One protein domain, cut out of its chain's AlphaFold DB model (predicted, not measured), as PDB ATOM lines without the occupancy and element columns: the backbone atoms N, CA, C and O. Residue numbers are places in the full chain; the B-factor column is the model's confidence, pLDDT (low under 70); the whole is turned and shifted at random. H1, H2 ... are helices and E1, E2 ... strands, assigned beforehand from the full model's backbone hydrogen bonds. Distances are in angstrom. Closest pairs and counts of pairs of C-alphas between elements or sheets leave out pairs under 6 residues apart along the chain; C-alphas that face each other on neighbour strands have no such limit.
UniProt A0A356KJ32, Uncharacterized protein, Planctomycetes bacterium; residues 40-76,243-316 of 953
ATOM      1  N   LYS A  40      67.385   9.011 -67.786       94.44
ATOM      2  CA  LYS A  40      67.477  10.394 -68.259       94.44
ATOM      3  C   LYS A  40      67.461  10.406 -69.786       94.44
ATOM      4  O   LYS A  40      68.409   9.965 -70.427       94.44
ATOM      5  N   VAL A  41      66.376  10.907 -70.366       94.75
ATOM      6  CA  VAL A  41      66.239  11.061 -71.821       94.75
ATOM      7  C   VAL A  41      67.008  12.307 -72.267       94.75
ATOM      8  O   VAL A  41      66.756  13.395 -71.753       94.75
ATOM      9  N   VAL A  42      67.945  12.148 -73.201       94.88
ATOM     10  CA  VAL A  42      68.808  13.216 -73.720       94.88
ATOM     11  C   VAL A  42      68.643  13.289 -75.232       94.88
ATOM     12  O   VAL A  42      69.021  12.366 -75.948       94.88
ATOM     13  N   GLU A  43      68.093  14.388 -75.731       93.00
ATOM     14  CA  GLU A  43      68.087  14.653 -77.167       93.00
ATOM     15  C   GLU A  43      69.467  15.141 -77.609       93.00
ATOM     16  O   GLU A  43      70.065  16.011 -76.973       93.00
ATOM     17  N   VAL A  44      69.995  14.550 -78.675       93.81
ATOM     18  CA  VAL A  44      71.339  14.827 -79.184       93.81
ATOM     19  C   VAL A  44      71.322  14.979 -80.700       93.81
ATOM     20  O   VAL A  44      70.440  14.464 -81.386       93.81
ATOM     21  N   GLN A  45      72.320  15.685 -81.232       90.94
ATOM     22  CA  GLN A  45      72.468  15.852 -82.675       90.94
ATOM     23  C   GLN A  45      72.706  14.494 -83.365       90.94
ATOM     24  O   GLN A  45      73.317  13.610 -82.764       90.94
ATOM     25  N   PRO A  46      72.299  14.315 -84.637       83.06
ATOM     26  CA  PRO A  46      72.416  13.055 -85.385       83.06
ATOM     27  C   PRO A  46      73.819  12.436 -85.422       83.06
ATOM     28  O   PRO A  46      73.968  11.226 -85.565       83.06
ATOM     29  N   ASN A  47      74.845  13.281 -85.331       84.00
ATOM     30  CA  ASN A  47      76.261  12.935 -85.378       84.00
ATOM     31  C   ASN A  47      76.906  12.803 -83.987       84.00
ATOM     32  O   ASN A  47      78.128  12.693 -83.900       84.00
ATOM     33  N   ASP A  48      76.122  12.851 -82.909       91.38
ATOM     34  CA  ASP A  48      76.640  12.685 -81.556       91.38
ATOM     35  C   ASP A  48      77.245  11.276 -81.393       91.38
ATOM     36  O   ASP A  48      76.566  10.288 -81.681       91.38
ATOM     37  N   PRO A  49      78.499  11.145 -80.919       88.56
ATOM     38  CA  PRO A  49      79.182   9.853 -80.807       88.56
ATOM     39  C   PRO A  49      78.511   8.885 -79.825       88.56
ATOM     40  O   PRO A  49      78.816   7.693 -79.829       88.56
ATOM     41  N   ARG A  50      77.607   9.377 -78.967       90.62
ATOM     42  CA  ARG A  50      76.821   8.538 -78.055       90.62
ATOM     43  C   ARG A  50      75.725   7.779 -78.795       90.62
ATOM     44  O   ARG A  50      75.370   6.684 -78.366       90.62
ATOM     45  N   LEU A  51      75.251   8.303 -79.928       85.69
ATOM     46  CA  LEU A  51      74.391   7.559 -80.839       85.69
ATOM     47  C   LEU A  51      75.224   6.500 -81.566       85.69
ATOM     48  O   LEU A  51      76.123   6.803 -82.349       85.69
ATOM     49  N   ARG A  52      74.886   5.227 -81.373       80.62
ATOM     50  CA  ARG A  52      75.474   4.124 -82.139       80.62
ATOM     51  C   ARG A  52      74.839   4.115 -83.524       80.62
ATOM     52  O   ARG A  52      73.713   3.654 -83.699       80.62
ATOM     53  N   GLU A  53      75.567   4.669 -84.491       80.06
ATOM     54  CA  GLU A  53      75.161   4.750 -85.901       80.06
ATOM     55  C   GLU A  53      73.836   5.511 -86.119       80.06
ATOM     56  O   GLU A  53      73.008   5.130 -86.951       80.06
ATOM     57  N   GLY A  54      73.619   6.579 -85.342       76.88
ATOM     58  CA  GLY A  54      72.442   7.448 -85.460       76.88
ATOM     59  C   GLY A  54      71.131   6.837 -84.947       76.88
ATOM     60  O   GLY A  54      70.065   7.332 -85.310       76.88
ATOM     61  N   ARG A  55      71.192   5.757 -84.151       82.50
ATOM     62  CA  ARG A  55      70.034   5.098 -83.517       82.50
ATOM     63  C   ARG A  55      69.819   5.575 -82.080       82.50
ATOM     64  O   ARG A  55      70.756   6.048 -81.433       82.50
ATOM     65  N   VAL A  56      68.603   5.369 -81.566       85.25
ATOM     66  CA  VAL A  56      68.331   5.474 -80.124       85.25
ATOM     67  C   VAL A  56      69.293   4.553 -79.381       85.25
ATOM     68  O   VAL A  56      69.409   3.373 -79.708       85.25
ATOM     69  N   THR A  57      69.992   5.089 -78.388       87.56
ATOM     70  CA  THR A  57      70.952   4.316 -77.597       87.56
ATOM     71  C   THR A  57      70.691   4.467 -76.122       87.56
ATOM     72  O   THR A  57      70.351   5.544 -75.640       87.56
ATOM     73  N   VAL A  58      70.880   3.368 -75.401       88.44
ATOM     74  CA  VAL A  58      70.884   3.370 -73.945       88.44
ATOM     75  C   VAL A  58      72.331   3.294 -73.485       88.44
ATOM     76  O   VAL A  58      73.075   2.384 -73.849       88.44
ATOM     77  N   GLY A  59      72.740   4.289 -72.713       86.25
ATOM     78  CA  GLY A  59      74.073   4.408 -72.153       86.25
ATOM     79  C   GLY A  59      74.022   4.787 -70.683       86.25
ATOM     80  O   GLY A  59      72.997   4.663 -70.012       86.25
ATOM     81  N   VAL A  60      75.167   5.228 -70.177       82.44
ATOM     82  CA  VAL A  60      75.338   5.603 -68.777       82.44
ATOM     83  C   VAL A  60      75.976   6.974 -68.719       82.44
ATOM     84  O   VAL A  60      77.052   7.185 -69.273       82.44
ATOM     85  N   GLY A  61      75.287   7.900 -68.060       85.69
ATOM     86  CA  GLY A  61      75.779   9.255 -67.857       85.69
ATOM     87  C   GLY A  61      76.945   9.290 -66.874       85.69
ATOM     88  O   GLY A  61      77.132   8.370 -66.079       85.69
ATOM     89  N   GLY A  62      77.692  10.397 -66.855       80.88
ATOM     90  CA  GLY A  62      78.859  10.571 -65.970       80.88
ATOM     91  C   GLY A  62      78.567  10.475 -64.462       80.88
ATOM     92  O   GLY A  62      79.486  10.349 -63.665       80.88
ATOM     93  N   GLN A  63      77.294  10.504 -64.068       83.75
ATOM     94  CA  GLN A  63      76.817  10.346 -62.689       83.75
ATOM     95  C   GLN A  63      76.320   8.920 -62.375       83.75
ATOM     96  O   GLN A  63      75.831   8.662 -61.279       83.75
ATOM     97  N   GLY A  64      76.426   7.978 -63.318       78.94
ATOM     98  CA  GLY A  64      76.000   6.595 -63.108       78.94
ATOM     99  C   GLY A  64      74.488   6.358 -63.209       78.94
ATOM    100  O   GLY A  64      74.021   5.304 -62.785       78.94
ATOM    101  N   GLN A  65      73.705   7.288 -63.767       87.81
ATOM    102  CA  GLN A  65      72.334   6.993 -64.209       87.81
ATOM    103  C   GLN A  65      72.304   6.386 -65.614       87.81
ATOM    104  O   GLN A  65      73.180   6.650 -66.439       87.81
ATOM    105  N   VAL A  66      71.243   5.633 -65.910       88.06
ATOM    106  CA  VAL A  66      70.916   5.221 -67.278       88.06
ATOM    107  C   VAL A  66      70.499   6.461 -68.077       88.06
ATOM    108  O   VAL A  66      69.583   7.178 -67.677       88.06
ATOM    109  N   GLU A  67      71.161   6.723 -69.201       93.06
ATOM    110  CA  GLU A  67      70.799   7.789 -70.142       93.06
ATOM    111  C   GLU A  67      70.271   7.165 -71.440       93.06
ATOM    112  O   GLU A  67      70.824   6.183 -71.930       93.06
ATOM    113  N   VAL A  68      69.188   7.713 -71.996       93.31
ATOM    114  CA  VAL A  68      68.658   7.317 -73.309       93.31
ATOM    115  C   VAL A  68      68.881   8.468 -74.273       93.31
ATOM    116  O   VAL A  68      68.248   9.512 -74.131       93.31
ATOM    117  N   TYR A  69      69.775   8.282 -75.239       93.06
ATOM    118  CA  TYR A  69      70.087   9.288 -76.246       93.06
ATOM    119  C   TYR A  69      69.147   9.139 -77.439       93.06
ATOM    120  O   TYR A  69      69.100   8.081 -78.074       93.06
ATOM    121  N   LEU A  70      68.395  10.198 -77.732       91.94
ATOM    122  CA  LEU A  70      67.481  10.278 -78.867       91.94
ATOM    123  C   LEU A  70      68.068  11.221 -79.918       91.94
ATOM    124  O   LEU A  70      68.368  12.367 -79.583       91.94
ATOM    125  N   PRO A  71      68.221  10.792 -81.178       88.81
ATOM    126  CA  PRO A  71      68.611  11.714 -82.229       88.81
ATOM    127  C   PRO A  71      67.485  12.725 -82.505       88.81
ATOM    128  O   PRO A  71      66.328  12.338 -82.689       88.81
ATOM    129  N   SER A  72      67.824  14.011 -82.575       86.88
ATOM    130  CA  SER A  72      66.913  15.097 -82.959       86.88
ATOM    131  C   SER A  72      67.536  15.978 -84.047       86.88
ATOM    132  O   SER A  72      68.750  16.142 -84.108       86.88
ATOM    133  N   GLY A  73      66.719  16.520 -84.955       83.69
ATOM    134  CA  GLY A  73      67.181  17.367 -86.063       83.69
ATOM    135  C   GLY A  73      66.335  17.214 -87.334       83.69
ATOM    136  O   GLY A  73      65.322  16.524 -87.317       83.69
ATOM    137  N   PRO A  74      66.695  17.876 -88.444       79.19
ATOM    138  CA  PRO A  74      66.128  17.603 -89.765       79.19
ATOM    139  C   PRO A  74      66.852  16.434 -90.465       79.19
ATOM    140  O   PRO A  74      68.038  16.202 -90.237       79.19
ATOM    141  N   GLY A  75      66.165  15.718 -91.364       74.94
ATOM    142  CA  GLY A  75      66.789  14.689 -92.219       74.94
ATOM    143  C   GLY A  75      66.906  13.288 -91.600       74.94
ATOM    144  O   GLY A  75      67.787  12.510 -91.980       74.94
ATOM    145  N   GLY A  76      66.046  12.956 -90.638       80.38
ATOM    146  CA  GLY A  76      65.909  11.591 -90.136       80.38
ATOM    147  C   GLY A  76      65.127  10.701 -91.103       80.38
ATOM    148  O   GLY A  76      64.206  11.161 -91.775       80.38
ATOM    149  N   VAL A 243      61.857   3.118 -78.801       85.44
ATOM    150  CA  VAL A 243      61.639   3.647 -77.453       85.44
ATOM    151  C   VAL A 243      61.189   2.533 -76.499       85.44
ATOM    152  O   VAL A 243      61.663   2.486 -75.366       85.44
ATOM    153  N   LEU A 244      60.378   1.566 -76.952       85.19
ATOM    154  CA  LEU A 244      60.089   0.330 -76.207       85.19
ATOM    155  C   LEU A 244      61.357  -0.509 -75.989       85.19
ATOM    156  O   LEU A 244      61.551  -1.059 -74.906       85.19
ATOM    157  N   GLY A 245      62.231  -0.595 -76.996       84.44
ATOM    158  CA  GLY A 245      63.525  -1.267 -76.895       84.44
ATOM    159  C   GLY A 245      64.466  -0.593 -75.904       84.44
ATOM    160  O   GLY A 245      65.039  -1.271 -75.053       84.44
ATOM    161  N   ALA A 246      64.542   0.736 -75.937       87.50
ATOM    162  CA  ALA A 246      65.286   1.531 -74.971       87.50
ATOM    163  C   ALA A 246      64.708   1.382 -73.559       87.50
ATOM    164  O   ALA A 246      65.457   1.245 -72.596       87.50
ATOM    165  N   LEU A 247      63.379   1.331 -73.424       89.94
ATOM    166  CA  LEU A 247      62.705   1.076 -72.152       89.94
ATOM    167  C   LEU A 247      63.031  -0.320 -71.612       89.94
ATOM    168  O   LEU A 247      63.315  -0.472 -70.422       89.94
ATOM    169  N   LEU A 248      63.049  -1.330 -72.481       91.38
ATOM    170  CA  LEU A 248      63.462  -2.683 -72.133       91.38
ATOM    171  C   LEU A 248      64.934  -2.743 -71.718       91.38
ATOM    172  O   LEU A 248      65.243  -3.362 -70.700       91.38
ATOM    173  N   GLU A 249      65.839  -2.108 -72.460       90.31
ATOM    174  CA  GLU A 249      67.273  -2.080 -72.147       90.31
ATOM    175  C   GLU A 249      67.543  -1.309 -70.849       90.31
ATOM    176  O   GLU A 249      68.241  -1.822 -69.976       90.31
ATOM    177  N   ALA A 250      66.890  -0.164 -70.636       90.06
ATOM    178  CA  ALA A 250      66.964   0.590 -69.387       90.06
ATOM    179  C   ALA A 250      66.480  -0.240 -68.189       90.06
ATOM    180  O   ALA A 250      67.164  -0.320 -67.168       90.06
ATOM    181  N   LYS A 251      65.340  -0.935 -68.312       91.94
ATOM    182  CA  LYS A 251      64.856  -1.851 -67.265       91.94
ATOM    183  C   LYS A 251      65.757  -3.072 -67.079       91.94
ATOM    184  O   LYS A 251      65.872  -3.560 -65.957       91.94
ATOM    185  N   THR A 252      66.400  -3.554 -68.141       92.25
ATOM    186  CA  THR A 252      67.371  -4.656 -68.077       92.25
ATOM    187  C   THR A 252      68.605  -4.234 -67.287       92.25
ATOM    188  O   THR A 252      68.999  -4.940 -66.361       92.25
ATOM    189  N   LEU A 253      69.171  -3.061 -67.584       90.00
ATOM    190  CA  LEU A 253      70.290  -2.487 -66.836       90.00
ATOM    191  C   LEU A 253      69.907  -2.245 -65.374       90.00
ATOM    192  O   LEU A 253      70.632  -2.680 -64.484       90.00
ATOM    193  N   ALA A 254      68.728  -1.675 -65.116       87.69
ATOM    194  CA  ALA A 254      68.217  -1.490 -63.757       87.69
ATOM    195  C   ALA A 254      68.044  -2.821 -62.999       87.69
ATOM    196  O   ALA A 254      68.225  -2.876 -61.783       87.69
ATOM    197  N   ALA A 255      67.697  -3.910 -63.693       89.56
ATOM    198  CA  ALA A 255      67.635  -5.242 -63.099       89.56
ATOM    199  C   ALA A 255      69.035  -5.808 -62.797       89.56
ATOM    200  O   ALA A 255      69.222  -6.383 -61.726       89.56
ATOM    201  N   LEU A 256      70.009  -5.617 -63.694       92.00
ATOM    202  CA  LEU A 256      71.405  -6.042 -63.508       92.00
ATOM    203  C   LEU A 256      72.119  -5.260 -62.395       92.00
ATOM    204  O   LEU A 256      72.936  -5.833 -61.681       92.00
ATOM    205  N   GLN A 257      71.782  -3.982 -62.208       91.31
ATOM    206  CA  GLN A 257      72.318  -3.120 -61.148       91.31
ATOM    207  C   GLN A 257      71.894  -3.525 -59.730       91.31
ATOM    208  O   GLN A 257      72.477  -3.039 -58.761       91.31
ATOM    209  N   ARG A 258      70.870  -4.376 -59.552       89.31
ATOM    210  CA  ARG A 258      70.411  -4.775 -58.210       89.31
ATOM    211  C   ARG A 258      71.501  -5.578 -57.497       89.31
ATOM    212  O   ARG A 258      71.592  -6.792 -57.655       89.31
ATOM    213  N   GLY A 259      72.307  -4.880 -56.700       86.31
ATOM    214  CA  GLY A 259      73.454  -5.440 -55.984       86.31
ATOM    215  C   GLY A 259      74.777  -5.404 -56.755       86.31
ATOM    216  O   GLY A 259      75.713  -6.069 -56.325       86.31
ATOM    217  N   ARG A 260      74.873  -4.659 -57.867       91.94
ATOM    218  CA  ARG A 260      76.112  -4.496 -58.650       91.94
ATOM    219  C   ARG A 260      76.314  -3.033 -59.057       91.94
ATOM    220  O   ARG A 260      75.330  -2.366 -59.387       91.94
ATOM    221  N   PRO A 261      77.556  -2.520 -59.094       91.31
ATOM    222  CA  PRO A 261      77.844  -1.242 -59.734       91.31
ATOM    223  C   PRO A 261      77.404  -1.250 -61.204       91.31
ATOM    224  O   PRO A 261      77.474  -2.269 -61.891       91.31
ATOM    225  N   LEU A 262      76.977  -0.096 -61.717       83.62
ATOM    226  CA  LEU A 262      76.525   0.031 -63.106       83.62
ATOM    227  C   LEU A 262      77.601  -0.357 -64.130       83.62
ATOM    228  O   LEU A 262      77.283  -0.978 -65.140       83.62
ATOM    229  N   SER A 263      78.868  -0.049 -63.851       84.88
ATOM    230  CA  SER A 263      79.997  -0.448 -64.699       84.88
ATOM    231  C   SER A 263      80.090  -1.970 -64.866       84.88
ATOM    232  O   SER A 263      80.333  -2.452 -65.970       84.88
ATOM    233  N   GLU A 264      79.816  -2.736 -63.807       91.88
ATOM    234  CA  GLU A 264      79.785  -4.201 -63.852       91.88
ATOM    235  C   GLU A 264      78.582  -4.711 -64.664       91.88
ATOM    236  O   GLU A 264      78.718  -5.614 -65.488       91.88
ATOM    237  N   ALA A 265      77.406  -4.093 -64.500       90.06
ATOM    238  CA  ALA A 265      76.225  -4.417 -65.302       90.06
ATOM    239  C   ALA A 265      76.458  -4.176 -66.807       90.06
ATOM    240  O   ALA A 265      76.055  -4.997 -67.632       90.06
ATOM    241  N   GLN A 266      77.144  -3.089 -67.175       86.06
ATOM    242  CA  GLN A 266      77.534  -2.818 -68.562       86.06
ATOM    243  C   GLN A 266      78.568  -3.818 -69.072       86.06
ATOM    244  O   GLN A 266      78.436  -4.307 -70.192       86.06
ATOM    245  N   GLN A 267      79.564  -4.157 -68.251       90.69
ATOM    246  CA  GLN A 267      80.564  -5.156 -68.608       90.69
ATOM    247  C   GLN A 267      79.911  -6.513 -68.898       90.69
ATOM    248  O   GLN A 267      80.294  -7.160 -69.866       90.69
ATOM    249  N   LEU A 268      78.882  -6.916 -68.140       91.62
ATOM    250  CA  LEU A 268      78.091  -8.117 -68.440       91.62
ATOM    251  C   LEU A 268      77.364  -8.016 -69.787       91.62
ATOM    252  O   LEU A 268      77.340  -8.983 -70.542       91.62
ATOM    253  N   VAL A 269      76.784  -6.860 -70.122       86.25
ATOM    254  CA  VAL A 269      76.141  -6.661 -71.433       86.25
ATOM    255  C   VAL A 269      77.161  -6.755 -72.570       86.25
ATOM    256  O   VAL A 269      76.893  -7.422 -73.568       86.25
ATOM    257  N   GLU A 270      78.337  -6.146 -72.425       85.94
ATOM    258  CA  GLU A 270      79.393  -6.209 -73.443       85.94
ATOM    259  C   GLU A 270      80.023  -7.609 -73.542       85.94
ATOM    260  O   GLU A 270      80.243  -8.111 -74.641       85.94
ATOM    261  N   GLN A 271      80.215  -8.313 -72.423       85.81
ATOM    262  CA  GLN A 271      80.637  -9.719 -72.418       85.81
ATOM    263  C   GLN A 271      79.604 -10.623 -73.095       85.81
ATOM    264  O   GLN A 271      79.980 -11.508 -73.861       85.81
ATOM    265  N   ALA A 272      78.309 -10.399 -72.849       80.06
ATOM    266  CA  ALA A 272      77.239 -11.124 -73.528       80.06
ATOM    267  C   ALA A 272      77.269 -10.867 -75.042       80.06
ATOM    268  O   ALA A 272      77.166 -11.807 -75.821       80.06
ATOM    269  N   ARG A 273      77.480  -9.614 -75.472       77.94
ATOM    270  CA  ARG A 273      77.664  -9.259 -76.893       77.94
ATOM    271  C   ARG A 273      78.902  -9.915 -77.508       77.94
ATOM    272  O   ARG A 273      78.871 -10.276 -78.678       77.94
ATOM    273  N   ALA A 274      79.957 -10.104 -76.721       77.62
ATOM    274  CA  ALA A 274      81.171 -10.810 -77.120       77.62
ATOM    275  C   ALA A 274      81.040 -12.350 -77.094       77.62
ATOM    276  O   ALA A 274      82.034 -13.045 -77.292       77.62
ATOM    277  N   GLY A 275      79.844 -12.902 -76.842       67.06
ATOM    278  CA  GLY A 275      79.590 -14.345 -76.859       67.06
ATOM    279  C   GLY A 275      79.928 -15.080 -75.557       67.06
ATOM    280  O   GLY A 275      80.046 -16.308 -75.544       67.06
ATOM    281  N   ASN A 276      80.112 -14.372 -74.436       83.25
ATOM    282  CA  ASN A 276      80.312 -15.021 -73.142       83.25
ATOM    283  C   ASN A 276      78.999 -15.658 -72.655       83.25
ATOM    284  O   ASN A 276      78.071 -14.962 -72.249       83.25
ATOM    285  N   ALA A 277      78.943 -16.990 -72.623       71.94
ATOM    286  CA  ALA A 277      77.733 -17.748 -72.292       71.94
ATOM    287  C   ALA A 277      77.161 -17.496 -70.878       71.94
ATOM    288  O   ALA A 277      75.962 -17.664 -70.645       71.94
ATOM    289  N   GLU A 278      77.985 -17.143 -69.888       78.69
ATOM    290  CA  GLU A 278      77.502 -16.816 -68.538       78.69
ATOM    291  C   GLU A 278      76.882 -15.419 -68.492       78.69
ATOM    292  O   GLU A 278      75.779 -15.235 -67.960       78.69
ATOM    293  N   ALA A 279      77.550 -14.457 -69.125       83.50
ATOM    294  CA  ALA A 279      77.036 -13.112 -69.286       83.50
ATOM    295  C   ALA A 279      75.748 -13.108 -70.130       83.50
ATOM    296  O   ALA A 279      74.758 -12.509 -69.716       83.50
ATOM    297  N   GLU A 280      75.697 -13.861 -71.237       80.75
ATOM    298  CA  GLU A 280      74.494 -14.047 -72.061       80.75
ATOM    299  C   GLU A 280      73.315 -14.568 -71.237       80.75
ATOM    300  O   GLU A 280      72.219 -14.014 -71.311       80.75
ATOM    301  N   ARG A 281      73.525 -15.602 -70.409       81.88
ATOM    302  CA  ARG A 281      72.474 -16.143 -69.530       81.88
ATOM    303  C   ARG A 281      71.986 -15.106 -68.524       81.88
ATOM    304  O   ARG A 281      70.776 -14.964 -68.336       81.88
ATOM    305  N   THR A 282      72.908 -14.370 -67.909       88.69
ATOM    306  CA  THR A 282      72.596 -13.340 -66.909       88.69
ATOM    307  C   THR A 282      71.815 -12.181 -67.528       88.69
ATOM    308  O   THR A 282      70.754 -11.803 -67.026       88.69
ATOM    309  N   VAL A 283      72.280 -11.667 -68.668       89.94
ATOM    310  CA  VAL A 283      71.630 -10.586 -69.418       89.94
ATOM    311  C   VAL A 283      70.275 -11.039 -69.960       89.94
ATOM    312  O   VAL A 283      69.297 -10.310 -69.815       89.94
ATOM    313  N   ARG A 284      70.163 -12.258 -70.508       87.38
ATOM    314  CA  ARG A 284      68.887 -12.827 -70.979       87.38
ATOM    315  C   ARG A 284      67.872 -12.942 -69.846       87.38
ATOM    316  O   ARG A 284      66.720 -12.556 -70.032       87.38
ATOM    317  N   ALA A 285      68.282 -13.422 -68.671       87.81
ATOM    318  CA  ALA A 285      67.409 -13.521 -67.502       87.81
ATOM    319  C   ALA A 285      66.935 -12.141 -67.018       87.81
ATOM    320  O   ALA A 285      65.741 -11.954 -66.771       87.81
ATOM    321  N   ALA A 286      67.843 -11.163 -66.942       93.12
ATOM    322  CA  ALA A 286      67.505  -9.787 -66.584       93.12
ATOM    323  C   ALA A 286      66.555  -9.145 -67.607       93.12
ATOM    324  O   ALA A 286      65.551  -8.543 -67.223       93.12
ATOM    325  N   ARG A 287      66.814  -9.343 -68.905       93.50
ATOM    326  CA  ARG A 287      65.987  -8.821 -70.001       93.50
ATOM    327  C   ARG A 287      64.601  -9.452 -70.014       93.50
ATOM    328  O   ARG A 287      63.610  -8.749 -70.183       93.50
ATOM    329  N   LYS A 288      64.504 -10.756 -69.749       91.19
ATOM    330  CA  LYS A 288      63.221 -11.446 -69.588       91.19
ATOM    331  C   LYS A 288      62.419 -10.860 -68.425       91.19
ATOM    332  O   LYS A 288      61.247 -10.542 -68.591       91.19
ATOM    333  N   ALA A 289      63.045 -10.699 -67.259       91.56
ATOM    334  CA  ALA A 289      62.388 -10.126 -66.085       91.56
ATOM    335  C   ALA A 289      61.932  -8.676 -66.336       91.56
ATOM    336  O   ALA A 289      60.843  -8.284 -65.909       91.56
ATOM    337  N   ALA A 290      62.736  -7.895 -67.061       92.50
ATOM    338  CA  ALA A 290      62.373  -6.559 -67.513       92.50
ATOM    339  C   ALA A 290      61.149  -6.592 -68.444       92.50
ATOM    340  O   ALA A 290      60.189  -5.871 -68.187       92.50
ATOM    341  N   ALA A 291      61.130  -7.474 -69.448       88.25
ATOM    342  CA  ALA A 291      59.997  -7.644 -70.357       88.25
ATOM    343  C   ALA A 291      58.712  -8.075 -69.623       88.25
ATOM    344  O   ALA A 291      57.665  -7.466 -69.819       88.25
ATOM    345  N   GLU A 292      58.780  -9.048 -68.705       90.56
ATOM    346  CA  GLU A 292      57.628  -9.466 -67.883       90.56
ATOM    347  C   GLU A 292      57.095  -8.319 -67.008       90.56
ATOM    348  O   GLU A 292      55.883  -8.165 -66.847       90.56
ATOM    349  N   THR A 293      57.993  -7.497 -66.458       93.12
ATOM    350  CA  THR A 293      57.620  -6.323 -65.656       93.12
ATOM    351  C   THR A 293      56.941  -5.264 -66.520       93.12
ATOM    352  O   THR A 293      55.900  -4.736 -66.136       93.12
ATOM    353  N   LEU A 294      57.508  -4.975 -67.695       90.94
ATOM    354  CA  LEU A 294      56.974  -3.996 -68.638       90.94
ATOM    355  C   LEU A 294      55.611  -4.423 -69.185       90.94
ATOM    356  O   LEU A 294      54.695  -3.611 -69.189       90.94
ATOM    357  N   ALA A 295      55.425  -5.701 -69.525       87.62
ATOM    358  CA  ALA A 295      54.135  -6.249 -69.951       87.62
ATOM    359  C   ALA A 295      53.010  -6.047 -68.914       87.62
ATOM    360  O   ALA A 295      51.835  -5.974 -69.273       87.62
ATOM    361  N   GLY A 296      53.363  -5.960 -67.626       89.31
ATOM    362  CA  GLY A 296      52.430  -5.721 -66.526       89.31
ATOM    363  C   GLY A 296      52.118  -4.248 -66.247       89.31
ATOM    364  O   GLY A 296      51.296  -3.981 -65.369       89.31
ATOM    365  N   LEU A 297      52.751  -3.293 -66.939       85.62
ATOM    366  CA  LEU A 297      52.532  -1.873 -66.670       85.62
ATOM    367  C   LEU A 297      51.119  -1.424 -67.097       85.62
ATOM    368  O   LEU A 297      50.680  -1.715 -68.219       85.62
ATOM    369  N   PRO A 298      50.398  -0.676 -66.240       81.50
ATOM    370  CA  PRO A 298      49.134  -0.057 -66.620       81.50
ATOM    371  C   PRO A 298      49.356   1.013 -67.702       81.50
ATOM    372  O   PRO A 298      50.420   1.626 -67.788       81.50
ATOM    373  N   GLY A 299      48.351   1.222 -68.553       78.00
ATOM    374  CA  GLY A 299      48.377   2.232 -69.619       78.00
ATOM    375  C   GLY A 299      49.133   1.848 -70.897       78.00
ATOM    376  O   GLY A 299      48.977   2.541 -71.892       78.00
ATOM    377  N   LEU A 300      49.879   0.735 -70.926       78.62
ATOM    378  CA  LEU A 300      50.350   0.191 -72.204       78.62
ATOM    379  C   LEU A 300      49.156  -0.303 -73.031       78.62
ATOM    380  O   LEU A 300      48.279  -1.014 -72.512       78.62
ATOM    381  N   ASN A 301      49.148   0.043 -74.318       80.19
ATOM    382  CA  ASN A 301      48.169  -0.480 -75.262       80.19
ATOM    383  C   ASN A 301      48.382  -2.003 -75.469       80.19
ATOM    384  O   ASN A 301      49.365  -2.595 -75.008       80.19
ATOM    385  N   ALA A 302      47.427  -2.676 -76.116       67.75
ATOM    386  CA  ALA A 302      47.491  -4.130 -76.310       67.75
ATOM    387  C   ALA A 302      48.705  -4.565 -77.154       67.75
ATOM    388  O   ALA A 302      49.296  -5.611 -76.884       67.75
ATOM    389  N   VAL A 303      49.088  -3.728 -78.124       70.56
ATOM    390  CA  VAL A 303      50.257  -3.869 -79.005       70.56
ATOM    391  C   VAL A 303      51.535  -3.960 -78.167       70.56
ATOM    392  O   VAL A 303      52.195  -4.994 -78.174       70.56
ATOM    393  N   ASP A 304      51.843  -2.946 -77.361       81.25
ATOM    394  CA  ASP A 304      53.075  -2.884 -76.569       81.25
ATOM    395  C   ASP A 304      53.144  -4.003 -75.530       81.25
ATOM    396  O   ASP A 304      54.199  -4.607 -75.316       81.25
ATOM    397  N   LYS A 305      52.005  -4.315 -74.892       78.50
ATOM    398  CA  LYS A 305      51.908  -5.450 -73.967       78.50
ATOM    399  C   LYS A 305      52.243  -6.749 -74.677       78.50
ATOM    400  O   LYS A 305      53.050  -7.519 -74.163       78.50
ATOM    401  N   SER A 306      51.663  -6.981 -75.854       68.00
ATOM    402  CA  SER A 306      51.973  -8.160 -76.658       68.00
ATOM    403  C   SER A 306      53.446  -8.188 -77.060       68.00
ATOM    404  O   SER A 306      54.051  -9.251 -76.987       68.00
ATOM    405  N   THR A 307      54.048  -7.050 -77.420       75.88
ATOM    406  CA  THR A 307      55.481  -6.957 -77.742       75.88
ATOM    407  C   THR A 307      56.340  -7.428 -76.573       75.88
ATOM    408  O   THR A 307      57.207  -8.282 -76.755       75.88
ATOM    409  N   PHE A 308      56.076  -6.947 -75.355       84.69
ATOM    410  CA  PHE A 308      56.828  -7.371 -74.173       84.69
ATOM    411  C   PHE A 308      56.529  -8.810 -73.744       84.69
ATOM    412  O   PHE A 308      57.437  -9.505 -73.294       84.69
ATOM    413  N   VAL A 309      55.293  -9.293 -73.904       73.94
ATOM    414  CA  VAL A 309      54.950 -10.704 -73.659       73.94
ATOM    415  C   VAL A 309      55.696 -11.612 -74.632       73.94
ATOM    416  O   VAL A 309      56.307 -12.586 -74.197       73.94
ATOM    417  N   ASN A 310      55.697 -11.278 -75.922       71.56
ATOM    418  CA  ASN A 310      56.399 -12.034 -76.956       71.56
ATOM    419  C   ASN A 310      57.911 -12.006 -76.717       71.56
ATOM    420  O   ASN A 310      58.563 -13.043 -76.785       71.56
ATOM    421  N   GLU A 311      58.465 -10.852 -76.345       79.19
ATOM    422  CA  GLU A 311      59.876 -10.734 -75.984       79.19
ATOM    423  C   GLU A 311      60.214 -11.561 -74.736       79.19
ATOM    424  O   GLU A 311      61.203 -12.289 -74.726       79.19
ATOM    425  N   ALA A 312      59.374 -11.541 -73.698       79.81
ATOM    426  CA  ALA A 312      59.551 -12.378 -72.512       79.81
ATOM    427  C   ALA A 312      59.452 -13.880 -72.828       79.81
ATOM    428  O   ALA A 312      60.160 -14.681 -72.215       79.81
ATOM    429  N   GLN A 313      58.591 -14.272 -73.771       72.06
ATOM    430  CA  GLN A 313      58.471 -15.652 -74.245       72.06
ATOM    431  C   GLN A 313      59.691 -16.074 -75.068       72.06
ATOM    432  O   GLN A 313      60.234 -17.142 -74.810       72.06
ATOM    433  N   ARG A 314      60.177 -15.220 -75.977       71.31
ATOM    434  CA  ARG A 314      61.408 -15.432 -76.757       71.31
ATOM    435  C   ARG A 314      62.638 -15.546 -75.856       71.31
ATOM    436  O   ARG A 314      63.498 -16.404 -76.031       71.31
ATOM    437  N   LEU A 315      62.716 -14.686 -74.843       77.31
ATOM    438  CA  LEU A 315      63.798 -14.693 -73.860       77.31
ATOM    439  C   LEU A 315      63.627 -15.780 -72.802       77.31
ATOM    440  O   LEU A 315      64.595 -16.076 -72.095       77.31
ATOM    441  N   ALA A 316      62.445 -16.393 -72.679       74.25
ATOM    442  CA  ALA A 316      62.300 -17.583 -71.859       74.25
ATOM    443  C   ALA A 316      63.283 -18.639 -72.376       74.25
ATOM    444  O   ALA A 316      63.474 -18.743 -73.588       74.25
TER     445      ALA A 316
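This is residues 40 to 76 and 243 to 316 of the 953 residues of an uncharacterized protein of Planctomycetes bacterium (UniProt A0A356KJ32). What is the main picture? Helix H1 lies in the middle, with a small sheet of three strands on one side of it and the long helix H3 on the other. H2 makes a corner with the first part of H3, and H4 folds back along the later part of H3 as a helical hairpin. What is it made of? The printed part has 111 residues, with three named strands and then four named helices in the order E1 E2 E3 H1 H2 H3 H4; the sheet, E1 E3 E2, is mixed, and the class is mixed, helices and strands. How large is it? It is compact, with a radius of gyration of the C-alphas of 14.6 A and spans of 39 by 34 by 25 A.

How do the strands pair? E1, residues 40 to 44, and the inner strand E3, residues 66 to 71, are parallel neighbours at 28 degrees, with N 42 and O 68 within hydrogen-bond range at 2.8 A. E2, residues 57 to 60, and E3 form an antiparallel hairpin at 144 degrees, with N 59 and O 67 within range at 2.8 A. What is on the sheet? H1, residues 243 to 256, makes two layers with it, a helix on one face of a sheet, at a height over the sheet of 9.4 A. It lies over E3 and E2 and runs along the strands, at 22 degrees to E2 on the local plane; the closest C-alphas of H1 and E2 are those of Ala 246 and Val 58, 6.0 A apart. H2, residues 262 to 273, only grazes the sheet, with residues 262 to 266. Which helix is the hub? H3, residues 277 to 295, touches H1 at a steep tilt of 59 degrees, opposite ways, the closest C-alphas being those of Arg 287 and Thr 252, 4.8 A apart. It touches H2 with residues 278 to 283 alone, only just about perpendicular at 70.5 degrees, the closest C-alphas being those of Glu 280 and Ala 272, 4.3 A apart. It forms a helical hairpin with H4, residues 302 to 315, at a shallow tilt of 22 degrees, opposite ways, the closest C-alphas being those of Ala 295 and Lys 305, 4.7 A apart. Are the helices' backbones complete? Every O i to N i+4 pair is within hydrogen-bond range in H1, H2, H3 and H4.

Where does the first element begin? C-alpha 40 of E1 is at (67.477, 10.394, -68.259). How long are the longer elements? From first to last C-alpha E3 measures 16.5 A, H1 19.6 A, H2 16.7 A, H3 26.4 A and H4 19.6 A. Where does the last element end? C-alpha 315 of H4 is at (63.798, -14.693, -73.860).

Is there a cut? Residues 77 to 242 are not printed, and C-alphas 76 and 243 are 15.6 A apart across the cut. Which link is long? The link from E1 to E2, residues 45 to 56, is long. Where is confidence low? Residues 275, 302 and 306 are under 70, and the mean pLDDT of the printed part is 85.1.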